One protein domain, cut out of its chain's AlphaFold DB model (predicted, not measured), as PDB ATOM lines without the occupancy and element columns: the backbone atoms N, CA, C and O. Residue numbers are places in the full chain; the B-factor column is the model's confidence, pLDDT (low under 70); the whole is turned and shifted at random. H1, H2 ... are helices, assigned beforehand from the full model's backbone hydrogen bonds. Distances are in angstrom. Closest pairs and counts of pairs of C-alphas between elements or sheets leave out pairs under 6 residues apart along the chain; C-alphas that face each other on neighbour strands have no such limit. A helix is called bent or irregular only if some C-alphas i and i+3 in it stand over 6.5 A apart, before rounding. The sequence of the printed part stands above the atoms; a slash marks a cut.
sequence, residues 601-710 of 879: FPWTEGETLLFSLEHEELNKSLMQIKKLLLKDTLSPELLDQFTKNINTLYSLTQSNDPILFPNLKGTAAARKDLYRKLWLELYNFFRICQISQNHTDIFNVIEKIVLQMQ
ATOM      1  N   PHE A 601      46.939 -19.402 141.510       88.12
ATOM      2  CA  PHE A 601      46.235 -20.675 141.472       88.12
ATOM      3  C   PHE A 601      47.028 -21.736 142.257       88.12
ATOM      4  O   PHE A 601      47.888 -22.403 141.685       88.12
ATOM      5  N   PRO A 602      46.781 -21.877 143.573       88.38
ATOM      6  CA  PRO A 602      47.335 -22.970 144.374       88.38
ATOM      7  C   PRO A 602      46.901 -24.319 143.798       88.38
ATOM      8  O   PRO A 602      45.725 -24.488 143.460       88.38
ATOM      9  N   TRP A 603      47.827 -25.266 143.657       83.25
ATOM     10  CA  TRP A 603      47.559 -26.523 142.952       83.25
ATOM     11  C   TRP A 603      46.848 -27.539 143.839       83.25
ATOM     12  O   TRP A 603      46.016 -28.295 143.334       83.25
ATOM     13  N   THR A 604      47.122 -27.534 145.146       85.44
ATOM     14  CA  THR A 604      46.509 -28.458 146.111       85.44
ATOM     15  C   THR A 604      45.548 -27.767 147.083       85.44
ATOM     16  O   THR A 604      45.669 -26.574 147.356       85.44
ATOM     17  N   GLU A 605      44.579 -28.515 147.621       80.31
ATOM     18  CA  GLU A 605      43.651 -28.016 148.659       80.31
ATOM     19  C   GLU A 605      44.397 -27.622 149.953       80.31
ATOM     20  O   GLU A 605      44.001 -26.686 150.639       80.31
ATOM     21  N   GLY A 606      45.516 -28.287 150.271       80.38
ATOM     22  CA  GLY A 606      46.297 -28.032 151.489       80.38
ATOM     23  C   GLY A 606      47.142 -26.749 151.471       80.38
ATOM     24  O   GLY A 606      47.579 -26.287 152.525       80.38
ATOM     25  N   GLU A 607      47.370 -26.159 150.294       83.25
ATOM     26  CA  GLU A 607      48.151 -24.924 150.118       83.25
ATOM     27  C   GLU A 607      47.322 -23.641 150.294       83.25
ATOM     28  O   GLU A 607      47.894 -22.550 150.321       83.25
ATOM     29  N   THR A 608      45.991 -23.744 150.395       86.69
ATOM     30  CA  THR A 608      45.086 -22.590 150.307       86.69
ATOM     31  C   THR A 608      43.917 -22.658 151.282       86.69
ATOM     32  O   THR A 608      43.115 -23.580 151.253       86.69
ATOM     33  N   LEU A 609      43.760 -21.625 152.108       86.06
ATOM     34  CA  LEU A 609      42.520 -21.334 152.828       86.06
ATOM     35  C   LEU A 609      41.579 -20.473 151.980       86.06
ATOM     36  O   LEU A 609      40.369 -20.518 152.193       86.06
ATOM     37  N   LEU A 610      42.100 -19.710 151.005       82.88
ATOM     38  CA  LEU A 610      41.260 -18.929 150.098       82.88
ATOM     39  C   LEU A 610      40.296 -19.811 149.314       82.88
ATOM     40  O   LEU A 610      39.150 -19.410 149.127       82.88
ATOM     41  N   PHE A 611      40.745 -20.968 148.826       79.00
ATOM     42  CA  PHE A 611      39.953 -21.856 147.972       79.00
ATOM     43  C   PHE A 611      39.596 -23.210 148.604       79.00
ATOM     44  O   PHE A 611      38.950 -24.000 147.918       79.00
ATOM     45  N   SER A 612      39.963 -23.460 149.868       80.06
ATOM     46  CA  SER A 612      39.647 -24.709 150.578       80.06
ATOM     47  C   SER A 612      38.149 -24.996 150.592       80.06
ATOM     48  O   SER A 612      37.358 -24.157 151.027       80.06
ATOM     49  N   LEU A 613      37.748 -26.201 150.188       71.62
ATOM     50  CA  LEU A 613      36.349 -26.642 150.248       71.62
ATOM     51  C   LEU A 613      35.844 -26.955 151.674       71.62
ATOM     52  O   LEU A 613      34.638 -27.088 151.872       71.62
ATOM     53  N   GLU A 614      36.722 -27.028 152.681       73.88
ATOM     54  CA  GLU A 614      36.374 -27.445 154.053       73.88
ATOM     55  C   GLU A 614      35.586 -26.393 154.857       73.88
ATOM     56  O   GLU A 614      35.041 -26.690 155.927       73.88
ATOM     57  N   HIS A 615      35.549 -25.140 154.391       79.69
ATOM     58  CA  HIS A 615      34.975 -24.004 155.117       79.69
ATOM     59  C   HIS A 615      33.969 -23.239 154.241       79.69
ATOM     60  O   HIS A 615      34.286 -22.228 153.613       79.69
ATOM     61  N   GLU A 616      32.724 -23.722 154.202       78.25
ATOM     62  CA  GLU A 616      31.658 -23.180 153.343       78.25
ATOM     63  C   GLU A 616      31.375 -21.685 153.594       78.25
ATOM     64  O   GLU A 616      31.316 -20.893 152.650       78.25
ATOM     65  N   GLU A 617      31.274 -21.266 154.860       79.81
ATOM     66  CA  GLU A 617      31.025 -19.862 155.232       79.81
ATOM     67  C   GLU A 617      32.203 -18.938 154.890       79.81
ATOM     68  O   GLU A 617      32.005 -17.803 154.443       79.81
ATOM     69  N   LEU A 618      33.438 -19.441 155.005       81.75
ATOM     70  CA  LEU A 618      34.628 -18.735 154.535       81.75
ATOM     71  C   LEU A 618      34.575 -18.547 153.012       81.75
ATOM     72  O   LEU A 618      34.760 -17.430 152.529       81.75
ATOM     73  N   ASN A 619      34.237 -19.594 152.255       77.94
ATOM     74  CA  ASN A 619      34.078 -19.495 150.804       77.94
ATOM     75  C   ASN A 619      32.996 -18.496 150.389       77.94
ATOM     76  O   ASN A 619      33.251 -17.691 149.493       77.94
ATOM     77  N   LYS A 620      31.825 -18.487 151.043       80.06
ATOM     78  CA  LYS A 620      30.755 -17.506 150.775       80.06
ATOM     79  C   LYS A 620      31.247 -16.070 150.967       80.06
ATOM     80  O   LYS A 620      31.018 -15.225 150.100       80.06
ATOM     81  N   SER A 621      31.969 -15.807 152.059       79.25
ATOM     82  CA  SER A 621      32.553 -14.492 152.356       79.25
ATOM     83  C   SER A 621      33.618 -14.079 151.324       79.25
ATOM     84  O   SER A 621      33.595 -12.964 150.795       79.25
ATOM     85  N   LEU A 622      34.518 -15.000 150.965       82.81
ATOM     86  CA  LEU A 622      35.622 -14.745 150.038       82.81
ATOM     87  C   LEU A 622      35.215 -14.728 148.557       82.81
ATOM     88  O   LEU A 622      35.913 -14.115 147.751       82.81
ATOM     89  N   MET A 623      34.110 -15.370 148.163       79.31
ATOM     90  CA  MET A 623      33.681 -15.457 146.758       79.31
ATOM     91  C   MET A 623      33.488 -14.073 146.129       79.31
ATOM     92  O   MET A 623      33.904 -13.850 144.993       79.31
ATOM     93  N   GLN A 624      32.917 -13.126 146.879       75.44
ATOM     94  CA  GLN A 624      32.759 -11.749 146.410       75.44
ATOM     95  C   GLN A 624      34.117 -11.060 146.231       75.44
ATOM     96  O   GLN A 624      34.345 -10.408 145.218       75.44
ATOM     97  N   ILE A 625      35.054 -11.254 147.162       79.69
ATOM     98  CA  ILE A 625      36.418 -10.710 147.067       79.69
ATOM     99  C   ILE A 625      37.118 -11.243 145.804       79.69
ATOM    100  O   ILE A 625      37.566 -10.444 144.979       79.69
ATOM    101  N   LYS A 626      37.114 -12.568 145.589       79.81
ATOM    102  CA  LYS A 626      37.664 -13.229 144.387       79.81
ATOM    103  C   LYS A 626      37.048 -12.683 143.090       79.81
ATOM    104  O   LYS A 626      37.776 -12.294 142.181       79.81
ATOM    105  N   LYS A 627      35.709 -12.610 143.013       73.56
ATOM    106  CA  LYS A 627      34.965 -12.134 141.830       73.56
ATOM    107  C   LYS A 627      35.296 -10.687 141.462       73.56
ATOM    108  O   LYS A 627      35.294 -10.346 140.282       73.56
ATOM    109  N   LEU A 628      35.539  -9.827 142.451       71.50
ATOM    110  CA  LEU A 628      35.847  -8.418 142.209       71.50
ATOM    111  C   LEU A 628      37.277  -8.235 141.678       71.50
ATOM    112  O   LEU A 628      37.453  -7.548 140.677       71.50
ATOM    113  N   LEU A 629      38.266  -8.907 142.278       74.75
ATOM    114  CA  LEU A 629      39.697  -8.798 141.930       74.75
ATOM    115  C   LEU A 629      40.080  -9.292 140.530       74.75
ATOM    116  O   LEU A 629      41.145  -8.942 140.030       74.75
ATOM    117  N   LEU A 630      39.246 -10.124 139.905       74.38
ATOM    118  CA  LEU A 630      39.509 -10.682 138.574       74.38
ATOM    119  C   LEU A 630      38.923  -9.826 137.431       74.38
ATOM    120  O   LEU A 630      39.097 -10.159 136.253       74.38
ATOM    121  N   LYS A 631      38.252  -8.707 137.748       76.19
ATOM    122  CA  LYS A 631      37.763  -7.734 136.757       76.19
ATOM    123  C   LYS A 631      38.893  -6.823 136.264       76.19
ATOM    124  O   LYS A 631      39.764  -6.432 137.028       76.19
ATOM    125  N   ASP A 632      38.847  -6.412 134.994       74.56
ATOM    126  CA  ASP A 632      39.796  -5.420 134.448       74.56
ATOM    127  C   ASP A 632      39.707  -4.063 135.167       74.56
ATOM    128  O   ASP A 632      40.715  -3.399 135.423       74.56
ATOM    129  N   THR A 633      38.488  -3.653 135.522       78.69
ATOM    130  CA  THR A 633      38.200  -2.371 136.166       78.69
ATOM    131  C   THR A 633      37.269  -2.553 137.364       78.69
ATOM    132  O   THR A 633      36.355  -3.381 137.367       78.69
ATOM    133  N   LEU A 634      37.505  -1.750 138.402       80.50
ATOM    134  CA  LEU A 634      36.679  -1.689 139.607       80.50
ATOM    135  C   LEU A 634      35.921  -0.361 139.619       80.50
ATOM    136  O   LEU A 634      36.548   0.691 139.756       80.50
ATOM    137  N   SER A 635      34.591  -0.404 139.485       80.75
ATOM    138  CA  SER A 635      33.751   0.795 139.606       80.75
ATOM    139  C   SER A 635      33.733   1.317 141.054       80.75
ATOM    140  O   SER A 635      34.002   0.558 141.995       80.75
ATOM    141  N   PRO A 636      33.381   2.598 141.283       78.06
ATOM    142  CA  PRO A 636      33.297   3.163 142.628       78.06
ATOM    143  C   PRO A 636      32.352   2.413 143.581       78.06
ATOM    144  O   PRO A 636      32.615   2.423 144.785       78.06
ATOM    145  N   GLU A 637      31.310   1.760 143.052       81.31
ATOM    146  CA  GLU A 637      30.327   0.957 143.800       81.31
ATOM    147  C   GLU A 637      30.890  -0.416 144.179       81.31
ATOM    148  O   GLU A 637      30.762  -0.852 145.322       81.31
ATOM    149  N   LEU A 638      31.581  -1.076 143.242       79.44
ATOM    150  CA  LEU A 638      32.267  -2.345 143.495       79.44
ATOM    151  C   LEU A 638      33.360  -2.176 144.563       79.44
ATOM    152  O   LEU A 638      33.548  -3.055 145.400       79.44
ATOM    153  N   LEU A 639      34.023  -1.013 144.594       80.00
ATOM    154  CA  LEU A 639      34.954  -0.641 145.664       80.00
ATOM    155  C   LEU A 639      34.278  -0.489 147.037       80.00
ATOM    156  O   LEU A 639      34.895  -0.813 148.048       80.00
ATOM    157  N   ASP A 640      33.036  -0.004 147.110       81.31
ATOM    158  CA  ASP A 640      32.293   0.112 148.375       81.31
ATOM    159  C   ASP A 640      31.820  -1.263 148.882       81.31
ATOM    160  O   ASP A 640      31.995  -1.593 150.057       81.31
ATOM    161  N   GLN A 641      31.327  -2.124 147.984       82.69
ATOM    162  CA  GLN A 641      31.020  -3.526 148.300       82.69
ATOM    163  C   GLN A 641      32.263  -4.277 148.800       82.69
ATOM    164  O   GLN A 641      32.219  -4.951 149.830       82.69
ATOM    165  N   PHE A 642      33.398  -4.105 148.117       83.25
ATOM    166  CA  PHE A 642      34.686  -4.649 148.536       83.25
ATOM    167  C   PHE A 642      35.095  -4.160 149.938       83.25
ATOM    168  O   PHE A 642      35.438  -4.965 150.806       83.25
ATOM    169  N   THR A 643      34.995  -2.848 150.177       83.50
ATOM    170  CA  THR A 643      35.301  -2.199 151.464       83.50
ATOM    171  C   THR A 643      34.481  -2.803 152.604       83.50
ATOM    172  O   THR A 643      35.024  -3.131 153.660       83.50
ATOM    173  N   LYS A 644      33.175  -3.007 152.387       86.12
ATOM    174  CA  LYS A 644      32.274  -3.649 153.356       86.12
ATOM    175  C   LYS A 644      32.700  -5.086 153.661       86.12
ATOM    176  O   LYS A 644      32.792  -5.443 154.831       86.12
ATOM    177  N   ASN A 645      33.031  -5.881 152.644       85.50
ATOM    178  CA  ASN A 645      33.451  -7.275 152.826       85.50
ATOM    179  C   ASN A 645      34.766  -7.391 153.621       85.50
ATOM    180  O   ASN A 645      34.844  -8.179 154.563       85.50
ATOM    181  N   ILE A 646      35.774  -6.567 153.306       87.69
ATOM    182  CA  ILE A 646      37.056  -6.550 154.031       87.69
ATOM    183  C   ILE A 646      36.894  -6.074 155.479       87.69
ATOM    184  O   ILE A 646      37.474  -6.676 156.382       87.69
ATOM    185  N   ASN A 647      36.079  -5.046 155.731       87.25
ATOM    186  CA  ASN A 647      35.817  -4.579 157.095       87.25
ATOM    187  C   ASN A 647      35.083  -5.637 157.943       87.25
ATOM    188  O   ASN A 647      35.401  -5.789 159.123       87.25
ATOM    189  N   THR A 648      34.166  -6.407 157.346       88.56
ATOM    190  CA  THR A 648      33.505  -7.547 158.006       88.56
ATOM    191  C   THR A 648      34.489  -8.683 158.301       88.56
ATOM    192  O   THR A 648      34.492  -9.225 159.403       88.56
ATOM    193  N   LEU A 649      35.381  -9.026 157.365       88.75
ATOM    194  CA  LEU A 649      36.418 -10.033 157.617       88.75
ATOM    195  C   LEU A 649      37.383  -9.588 158.732       88.75
ATOM    196  O   LEU A 649      37.785 -10.392 159.577       88.75
ATOM    197  N   TYR A 650      37.729  -8.300 158.763       89.56
ATOM    198  CA  TYR A 650      38.582  -7.713 159.794       89.56
ATOM    199  C   TYR A 650      37.928  -7.755 161.181       89.56
ATOM    200  O   TYR A 650      38.582  -8.175 162.136       89.56
ATOM    201  N   SER A 651      36.645  -7.396 161.310       88.25
ATOM    202  CA  SER A 651      35.949  -7.447 162.604       88.25
ATOM    203  C   SER A 651      35.838  -8.876 163.147       88.25
ATOM    204  O   SER A 651      36.193  -9.096 164.303       88.25
ATOM    205  N   LEU A 652      35.469  -9.850 162.303       88.44
ATOM    206  CA  LEU A 652      35.430 -11.280 162.657       88.44
ATOM    207  C   LEU A 652      36.808 -11.818 163.082       88.44
ATOM    208  O   LEU A 652      36.911 -12.658 163.976       88.44
ATOM    209  N   THR A 653      37.882 -11.311 162.473       88.56
ATOM    210  CA  THR A 653      39.252 -11.668 162.869       88.56
ATOM    211  C   THR A 653      39.596 -11.123 164.256       88.56
ATOM    212  O   THR A 653      40.161 -11.843 165.078       88.56
ATOM    213  N   GLN A 654      39.240  -9.865 164.540       86.69
ATOM    214  CA  GLN A 654      39.526  -9.220 165.828       86.69
ATOM    215  C   GLN A 654      38.736  -9.852 166.987       86.69
ATOM    216  O   GLN A 654      39.287 -10.027 168.074       86.69
ATOM    217  N   SER A 655      37.484 -10.270 166.760       87.00
ATOM    218  CA  SER A 655      36.702 -11.043 167.740       87.00
ATOM    219  C   SER A 655      37.110 -12.524 167.832       87.00
ATOM    220  O   SER A 655      36.644 -13.221 168.735       87.00
ATOM    221  N   ASN A 656      38.003 -13.010 166.955       86.12
ATOM    222  CA  ASN A 656      38.383 -14.426 166.820       86.12
ATOM    223  C   ASN A 656      37.159 -15.348 166.646       86.12
ATOM    224  O   ASN A 656      37.041 -16.405 167.290       86.12
ATOM    225  N   ASP A 657      36.226 -14.894 165.811       85.00
ATOM    226  CA  ASP A 657      34.883 -15.443 165.670       85.00
ATOM    227  C   ASP A 657      34.898 -16.891 165.135       85.00
ATOM    228  O   ASP A 657      35.658 -17.212 164.219       85.00
ATOM    229  N   PRO A 658      34.093 -17.818 165.685       83.50
ATOM    230  CA  PRO A 658      33.969 -19.159 165.125       83.50
ATOM    231  C   PRO A 658      33.151 -19.238 163.821       83.50
ATOM    232  O   PRO A 658      33.179 -20.299 163.208       83.50
ATOM    233  N   ILE A 659      32.435 -18.193 163.375       85.38
ATOM    234  CA  ILE A 659      31.548 -18.240 162.189       85.38
ATOM    235  C   ILE A 659      32.260 -18.741 160.923       85.38
ATOM    236  O   ILE A 659      31.712 -19.581 160.214       85.38
ATOM    237  N   LEU A 660      33.483 -18.276 160.648       81.69
ATOM    238  CA  LEU A 660      34.236 -18.685 159.450       81.69
ATOM    239  C   LEU A 660      34.955 -20.036 159.615       81.69
ATOM    240  O   LEU A 660      35.356 -20.640 158.625       81.69
ATOM    241  N   PHE A 661      35.091 -20.520 160.854       83.94
ATOM    242  CA  PHE A 661      35.775 -21.766 161.210       83.94
ATOM    243  C   PHE A 661      34.933 -22.588 162.214       83.94
ATOM    244  O   PHE A 661      35.384 -22.858 163.336       83.94
ATOM    245  N   PRO A 662      33.696 -22.993 161.851       74.75
ATOM    246  CA  PRO A 662      32.713 -23.534 162.797       74.75
ATOM    247  C   PRO A 662      33.129 -24.874 163.417       74.75
ATOM    248  O   PRO A 662      32.668 -25.213 164.509       74.75
ATOM    249  N   ASN A 663      34.040 -25.596 162.759       73.31
ATOM    250  CA  ASN A 663      34.584 -26.881 163.199       73.31
ATOM    251  C   ASN A 663      35.643 -26.742 164.319       73.31
ATOM    252  O   ASN A 663      36.033 -27.738 164.916       73.31
ATOM    253  N   LEU A 664      36.089 -25.518 164.647       73.25
ATOM    254  CA  LEU A 664      37.121 -25.225 165.660       73.25
ATOM    255  C   LEU A 664      36.554 -24.531 166.914       73.25
ATOM    256  O   LEU A 664      37.152 -23.613 167.498       73.25
ATOM    257  N   LYS A 665      35.369 -24.971 167.349       59.16
ATOM    258  CA  LYS A 665      34.776 -24.571 168.633       59.16
ATOM    259  C   LYS A 665      35.634 -25.111 169.784       59.16
ATOM    260  O   LYS A 665      35.745 -26.314 169.973       59.16
ATOM    261  N   GLY A 666      36.246 -24.201 170.546       61.91
ATOM    262  CA  GLY A 666      37.091 -24.497 171.714       61.91
ATOM    263  C   GLY A 666      38.564 -24.092 171.563       61.91
ATOM    264  O   GLY A 666      39.141 -23.521 172.484       61.91
ATOM    265  N   THR A 667      39.176 -24.271 170.390       80.19
ATOM    266  CA  THR A 667      40.617 -24.024 170.173       80.19
ATOM    267  C   THR A 667      40.910 -22.589 169.716       80.19
ATOM    268  O   THR A 667      41.268 -22.318 168.571       80.19
ATOM    269  N   ALA A 668      40.777 -21.632 170.642       80.38
ATOM    270  CA  ALA A 668      40.939 -20.201 170.354       80.38
ATOM    271  C   ALA A 668      42.300 -19.822 169.730       80.38
ATOM    272  O   ALA A 668      42.341 -18.909 168.908       80.38
ATOM    273  N   ALA A 669      43.391 -20.512 170.088       83.25
ATOM    274  CA  ALA A 669      44.713 -20.301 169.489       83.25
ATOM    275  C   ALA A 669      44.777 -20.787 168.027       83.25
ATOM    276  O   ALA A 669      45.170 -20.027 167.150       83.25
ATOM    277  N   ALA A 670      44.286 -22.001 167.747       84.31
ATOM    278  CA  ALA A 670      44.270 -22.563 166.395       84.31
ATOM    279  C   ALA A 670      43.437 -21.715 165.415       84.31
ATOM    280  O   ALA A 670      43.847 -21.525 164.270       84.31
ATOM    281  N   ARG A 671      42.312 -21.135 165.866       87.69
ATOM    282  CA  ARG A 671      41.553 -20.170 165.048       87.69
ATOM    283  C   ARG A 671      42.355 -18.905 164.740       87.69
ATOM    284  O   ARG A 671      42.376 -18.491 163.585       87.69
ATOM    285  N   LYS A 672      43.070 -18.328 165.719       86.12
ATOM    286  CA  LYS A 672      43.961 -17.175 165.474       86.12
ATOM    287  C   LYS A 672      45.038 -17.497 164.436       86.12
ATOM    288  O   LYS A 672      45.305 -16.663 163.577       86.12
ATOM    289  N   ASP A 673      45.606 -18.702 164.468       86.44
ATOM    290  CA  ASP A 673      46.581 -19.138 163.462       86.44
ATOM    291  C   ASP A 673      45.975 -19.310 162.061       86.44
ATOM    292  O   ASP A 673      46.618 -18.929 161.081       86.44
ATOM    293  N   LEU A 674      44.743 -19.822 161.933       86.81
ATOM    294  CA  LEU A 674      44.052 -19.873 160.636       86.81
ATOM    295  C   LEU A 674      43.711 -18.479 160.105       86.81
ATOM    296  O   LEU A 674      43.980 -18.200 158.939       86.81
ATOM    297  N   TYR A 675      43.210 -17.577 160.952       89.81
ATOM    298  CA  TYR A 675      43.016 -16.175 160.578       89.81
ATOM    299  C   TYR A 675      44.332 -15.525 160.118       89.81
ATOM    300  O   TYR A 675      44.363 -14.863 159.082       89.81
ATOM    301  N   ARG A 676      45.442 -15.760 160.831       89.00
ATOM    302  CA  ARG A 676      46.773 -15.258 160.454       89.00
ATOM    303  C   ARG A 676      47.228 -15.792 159.091       89.00
ATOM    304  O   ARG A 676      47.739 -15.020 158.282       89.00
ATOM    305  N   LYS A 677      47.032 -17.090 158.827       88.44
ATOM    306  CA  LYS A 677      47.318 -17.715 157.524       88.44
ATOM    307  C   LYS A 677      46.455 -17.114 156.412       88.44
ATOM    308  O   LYS A 677      47.005 -16.714 155.392       88.44
ATOM    309  N   LEU A 678      45.147 -16.972 156.635       90.19
ATOM    310  CA  LEU A 678      44.201 -16.397 155.675       90.19
ATOM    311  C   LEU A 678      44.580 -14.962 155.274       90.19
ATOM    312  O   LEU A 678      44.583 -14.639 154.090       90.19
ATOM    313  N   TRP A 679      44.936 -14.103 156.231       91.06
ATOM    314  CA  TRP A 679      45.363 -12.728 155.937       91.06
ATOM    315  C   TRP A 679      46.703 -12.655 155.193       91.06
ATOM    316  O   TRP A 679      46.865 -11.803 154.320       91.06
ATOM    317  N   LEU A 680      47.641 -13.560 155.486       90.12
ATOM    318  CA  LEU A 680      48.898 -13.682 154.741       90.12
ATOM    319  C   LEU A 680      48.667 -14.184 153.304       90.12
ATOM    320  O   LEU A 680      49.324 -13.731 152.367       90.12
ATOM    321  N   GLU A 681      47.720 -15.100 153.116       90.81
ATOM    322  CA  GLU A 681      47.329 -15.615 151.805       90.81
ATOM    323  C   GLU A 681      46.613 -14.544 150.970       90.81
ATOM    324  O   GLU A 681      47.003 -14.294 149.831       90.81
ATOM    325  N   LEU A 682      45.649 -13.832 151.572       89.38
ATOM    326  CA  LEU A 682      45.009 -12.651 150.989       89.38
ATOM    327  C   LEU A 682      46.059 -11.627 150.555       89.38
ATOM    328  O   LEU A 682      46.036 -11.205 149.405       89.38
ATOM    329  N   TYR A 683      46.999 -11.252 151.428       90.81
ATOM    330  CA  TYR A 683      48.065 -10.300 151.096       90.81
ATOM    331  C   TYR A 683      48.817 -10.689 149.812       90.81
ATOM    332  O   TYR A 683      48.977  -9.860 148.917       90.81
ATOM    333  N   ASN A 684      49.216 -11.958 149.684       88.31
ATOM    334  CA  ASN A 684      49.892 -12.454 148.485       88.31
ATOM    335  C   ASN A 684      48.972 -12.460 147.253       88.31
ATOM    336  O   ASN A 684      49.401 -12.038 146.180       88.31
ATOM    337  N   PHE A 685      47.704 -12.855 147.402       87.81
ATOM    338  CA  PHE A 685      46.704 -12.805 146.332       87.81
ATOM    339  C   PHE A 685      46.504 -11.373 145.804       87.81
ATOM    340  O   PHE A 685      46.683 -11.115 144.613       87.81
ATOM    341  N   PHE A 686      46.240 -10.410 146.695       87.56
ATOM    342  CA  PHE A 686      46.100  -8.993 146.344       87.56
ATOM    343  C   PHE A 686      47.358  -8.420 145.693       87.56
ATOM    344  O   PHE A 686      47.244  -7.671 144.725       87.56
ATOM    345  N   ARG A 687      48.548  -8.786 146.188       88.38
ATOM    346  CA  ARG A 687      49.827  -8.315 145.644       88.38
ATOM    347  C   ARG A 687      49.990  -8.669 144.166       88.38
ATOM    348  O   ARG A 687      50.532  -7.856 143.420       88.38
ATOM    349  N   ILE A 688      49.537  -9.855 143.754       84.94
ATOM    350  CA  ILE A 688      49.691 -10.371 142.384       84.94
ATOM    351  C   ILE A 688      48.515  -9.928 141.480       84.94
ATOM    352  O   ILE A 688      48.698  -9.670 140.288       84.94
ATOM    353  N   CYS A 689      47.316  -9.742 142.041       81.31
ATOM    354  CA  CYS A 689      46.118  -9.271 141.327       81.31
ATOM    355  C   CYS A 689      46.038  -7.736 141.137       81.31
ATOM    356  O   CYS A 689      44.953  -7.177 140.980       81.31
ATOM    357  N   GLN A 690      47.172  -7.030 141.106       84.75
ATOM    358  CA  GLN A 690      47.215  -5.592 140.809       84.75
ATOM    359  C   GLN A 690      47.090  -5.341 139.295       84.75
ATOM    360  O   GLN A 690      48.077  -5.368 138.564       84.75
ATOM    361  N   ILE A 691      45.856  -5.141 138.816       81.50
ATOM    362  CA  ILE A 691      45.547  -4.952 137.382       81.50
ATOM    363  C   ILE A 691      45.373  -3.467 137.006       81.50
ATOM    364  O   ILE A 691      45.691  -3.067 135.890       81.50
ATOM    365  N   SER A 692      44.880  -2.636 137.925       83.81
ATOM    366  CA  SER A 692      44.666  -1.194 137.714       83.81
ATOM    367  C   SER A 692      44.865  -0.414 139.015       83.81
ATOM    368  O   SER A 692      44.920  -1.025 140.080       83.81
ATOM    369  N   GLN A 693      44.938   0.922 138.958       83.50
ATOM    370  CA  GLN A 693      45.208   1.760 140.140       83.50
ATOM    371  C   GLN A 693      44.262   1.464 141.317       83.50
ATOM    372  O   GLN A 693      44.708   1.348 142.452       83.50
ATOM    373  N   ASN A 694      42.976   1.217 141.045       84.44
ATOM    374  CA  ASN A 694      41.996   0.849 142.072       84.44
ATOM    375  C   ASN A 694      42.332  -0.483 142.783       84.44
ATOM    376  O   ASN A 694      41.982  -0.657 143.949       84.44
ATOM    377  N   HIS A 695      43.019  -1.415 142.110       86.81
ATOM    378  CA  HIS A 695      43.544  -2.644 142.717       86.81
ATOM    379  C   HIS A 695      44.801  -2.373 143.559       86.81
ATOM    380  O   HIS A 695      44.934  -2.931 144.646       86.81
ATOM    381  N   THR A 696      45.697  -1.496 143.095       87.38
ATOM    382  CA  THR A 696      46.871  -1.037 143.863       87.38
ATOM    383  C   THR A 696      46.450  -0.328 145.150       87.38
ATOM    384  O   THR A 696      46.978  -0.620 146.220       87.38
ATOM    385  N   ASP A 697      45.438   0.537 145.089       85.31
ATOM    386  CA  ASP A 697      44.910   1.238 146.260       85.31
ATOM    387  C   ASP A 697      44.278   0.269 147.275       85.31
ATOM    388  O   ASP A 697      44.491   0.410 148.479       85.31
ATOM    389  N   ILE A 698      43.560  -0.756 146.797       85.81
ATOM    390  CA  ILE A 698      43.083  -1.865 147.636       85.81
ATOM    391  C   ILE A 698      44.255  -2.596 148.297       85.81
ATOM    392  O   ILE A 698      44.223  -2.816 149.508       85.81
ATOM    393  N   PHE A 699      45.287  -2.965 147.530       89.31
ATOM    394  CA  PHE A 699      46.455  -3.664 148.060       89.31
ATOM    395  C   PHE A 699      47.128  -2.846 149.174       89.31
ATOM    396  O   PHE A 699      47.373  -3.384 150.251       89.31
ATOM    397  N   ASN A 700      47.291  -1.533 148.984       88.31
ATOM    398  CA  ASN A 700      47.834  -0.617 149.993       88.31
ATOM    399  C   ASN A 700      47.002  -0.576 151.295       88.31
ATOM    400  O   ASN A 700      47.546  -0.337 152.375       88.31
ATOM    401  N   VAL A 701      45.681  -0.788 151.228       87.19
ATOM    402  CA  VAL A 701      44.821  -0.903 152.422       87.19
ATOM    403  C   VAL A 701      45.013  -2.257 153.110       87.19
ATOM    404  O   VAL A 701      45.161  -2.298 154.332       87.19
ATOM    405  N   ILE A 702      45.061  -3.354 152.346       89.38
ATOM    406  CA  ILE A 702      45.302  -4.704 152.880       89.38
ATOM    407  C   ILE A 702      46.686  -4.792 153.536       89.38
ATOM    408  O   ILE A 702      46.797  -5.295 154.649       89.38
ATOM    409  N   GLU A 703      47.726  -4.244 152.906       89.94
ATOM    410  CA  GLU A 703      49.083  -4.184 153.455       89.94
ATOM    411  C   GLU A 703      49.116  -3.456 154.808       89.94
ATOM    412  O   GLU A 703      49.648  -3.988 155.783       89.94
ATOM    413  N   LYS A 704      48.459  -2.292 154.920       87.00
ATOM    414  CA  LYS A 704      48.337  -1.565 156.196       87.00
ATOM    415  C   LYS A 704      47.629  -2.389 157.274       87.00
ATOM    416  O   LYS A 704      48.092  -2.391 158.411       87.00
ATOM    417  N   ILE A 705      46.550  -3.097 156.933       87.12
ATOM    418  CA  ILE A 705      45.822  -3.977 157.865       87.12
ATOM    419  C   ILE A 705      46.726  -5.119 158.357       87.12
ATOM    420  O   ILE A 705      46.829  -5.359 159.560       87.12
ATOM    421  N   VAL A 706      47.430  -5.788 157.445       88.00
ATOM    422  CA  VAL A 706      48.301  -6.939 157.739       88.00
ATOM    423  C   VAL A 706      49.518  -6.529 158.585       88.00
ATOM    424  O   VAL A 706      49.901  -7.260 159.502       88.00
ATOM    425  N   LEU A 707      50.071  -5.334 158.349       85.44
ATOM    426  CA  LEU A 707      51.112  -4.728 159.186       85.44
ATOM    427  C   LEU A 707      50.586  -4.322 160.576       85.44
ATOM    428  O   LEU A 707      51.248  -4.593 161.575       85.44
ATOM    429  N   GLN A 708      49.391  -3.725 160.669       83.75
ATOM    430  CA  GLN A 708      48.749  -3.387 161.953       83.75
ATOM    431  C   GLN A 708      48.471  -4.629 162.809       83.75
ATOM    432  O   GLN A 708      48.639  -4.594 164.025       83.75
ATOM    433  N   MET A 709      48.096  -5.741 162.176       81.69
ATOM    434  CA  MET A 709      47.894  -7.036 162.833       81.69
ATOM    435  C   MET A 709      49.210  -7.767 163.174       81.69
ATOM    436  O   MET A 709      49.156  -8.882 163.691       81.69
ATOM    437  N   GLN A 710      50.380  -7.176 162.888       79.06
ATOM    438  CA  GLN A 710      51.717  -7.756 163.107       79.06
ATOM    439  C   GLN A 710      51.926  -9.129 162.432       79.06
ATOM    440  O   GLN A 710      52.748  -9.937 162.864       79.06
TER     441      GLN A 710
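AT A GLANCE: This is residues 601 to 710 of the 879 residues of an uncharacterized protein of Dictyostelium purpureum (UniProt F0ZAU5). Two helical hairpins, H1 with H2 and H3 with H4, face each other as two layers, and the four helices run roughly lengthwise, each against the one before it. The hairpins meet more loosely with each other than within themselves, and the long link from H2 to H3 joins them at one end. The printed part has 110 residues with four named helices, H1 to H4 in order, and no named strand; its class is all helix. It is compact, with a radius of gyration of the C-alphas of 13.8 A and spans of 41 by 30 by 23 A.

HOW THE PARTS SIT: Past residues 601 to 615, look for H1, residues 616 to 629, which touches H2, residues 636 to 654. In this hairpin the closest C-alphas, of Ile 625 and Phe 642, are 6.5 A apart, and the tilt of 35.1 degrees, opposite ways, is only just steep. H3, residues 668 to 688, touches H4, residues 693 to 708, with residues 679 to 687 alone; in this hairpin the closest C-alphas, of Phe 686 and Phe 699, are 5.6 A apart, at a shallow tilt of 29 degrees, opposite ways. H2, H3 and H4 form an up and down bundle, each running against the one before. H2 and H3 are close but not clearly touching, with the closest C-alphas, of Thr 653 and Tyr 675, 6.3 A apart. H2 and H4 are near each other. Every O i to N i+4 pair is within hydrogen-bond range in H2, H3 and H4, and 8 of 10 are in H1.

IN THESE COORDINATES: Find C-alpha 616 at (31.658, -23.180, 153.343); from there H1 runs 20.0 A and is only just irregular, with C-alphas 621 and 624 6.6 A apart. H2 runs 27.0 A and H3 30.9 A. H4 runs 22.7 A to C-alpha 708 at (48.749, -3.387, 161.953).

THE WHOLE: The C-alphas farthest apart, of Asp 632 and Gly 666, are 42.0 A apart. The printed part has no cut; the link from H2 to H3 is long, H1 to H2 short and H3 to H4 tight. Look at residues 665 to 666 for pLDDT under 70.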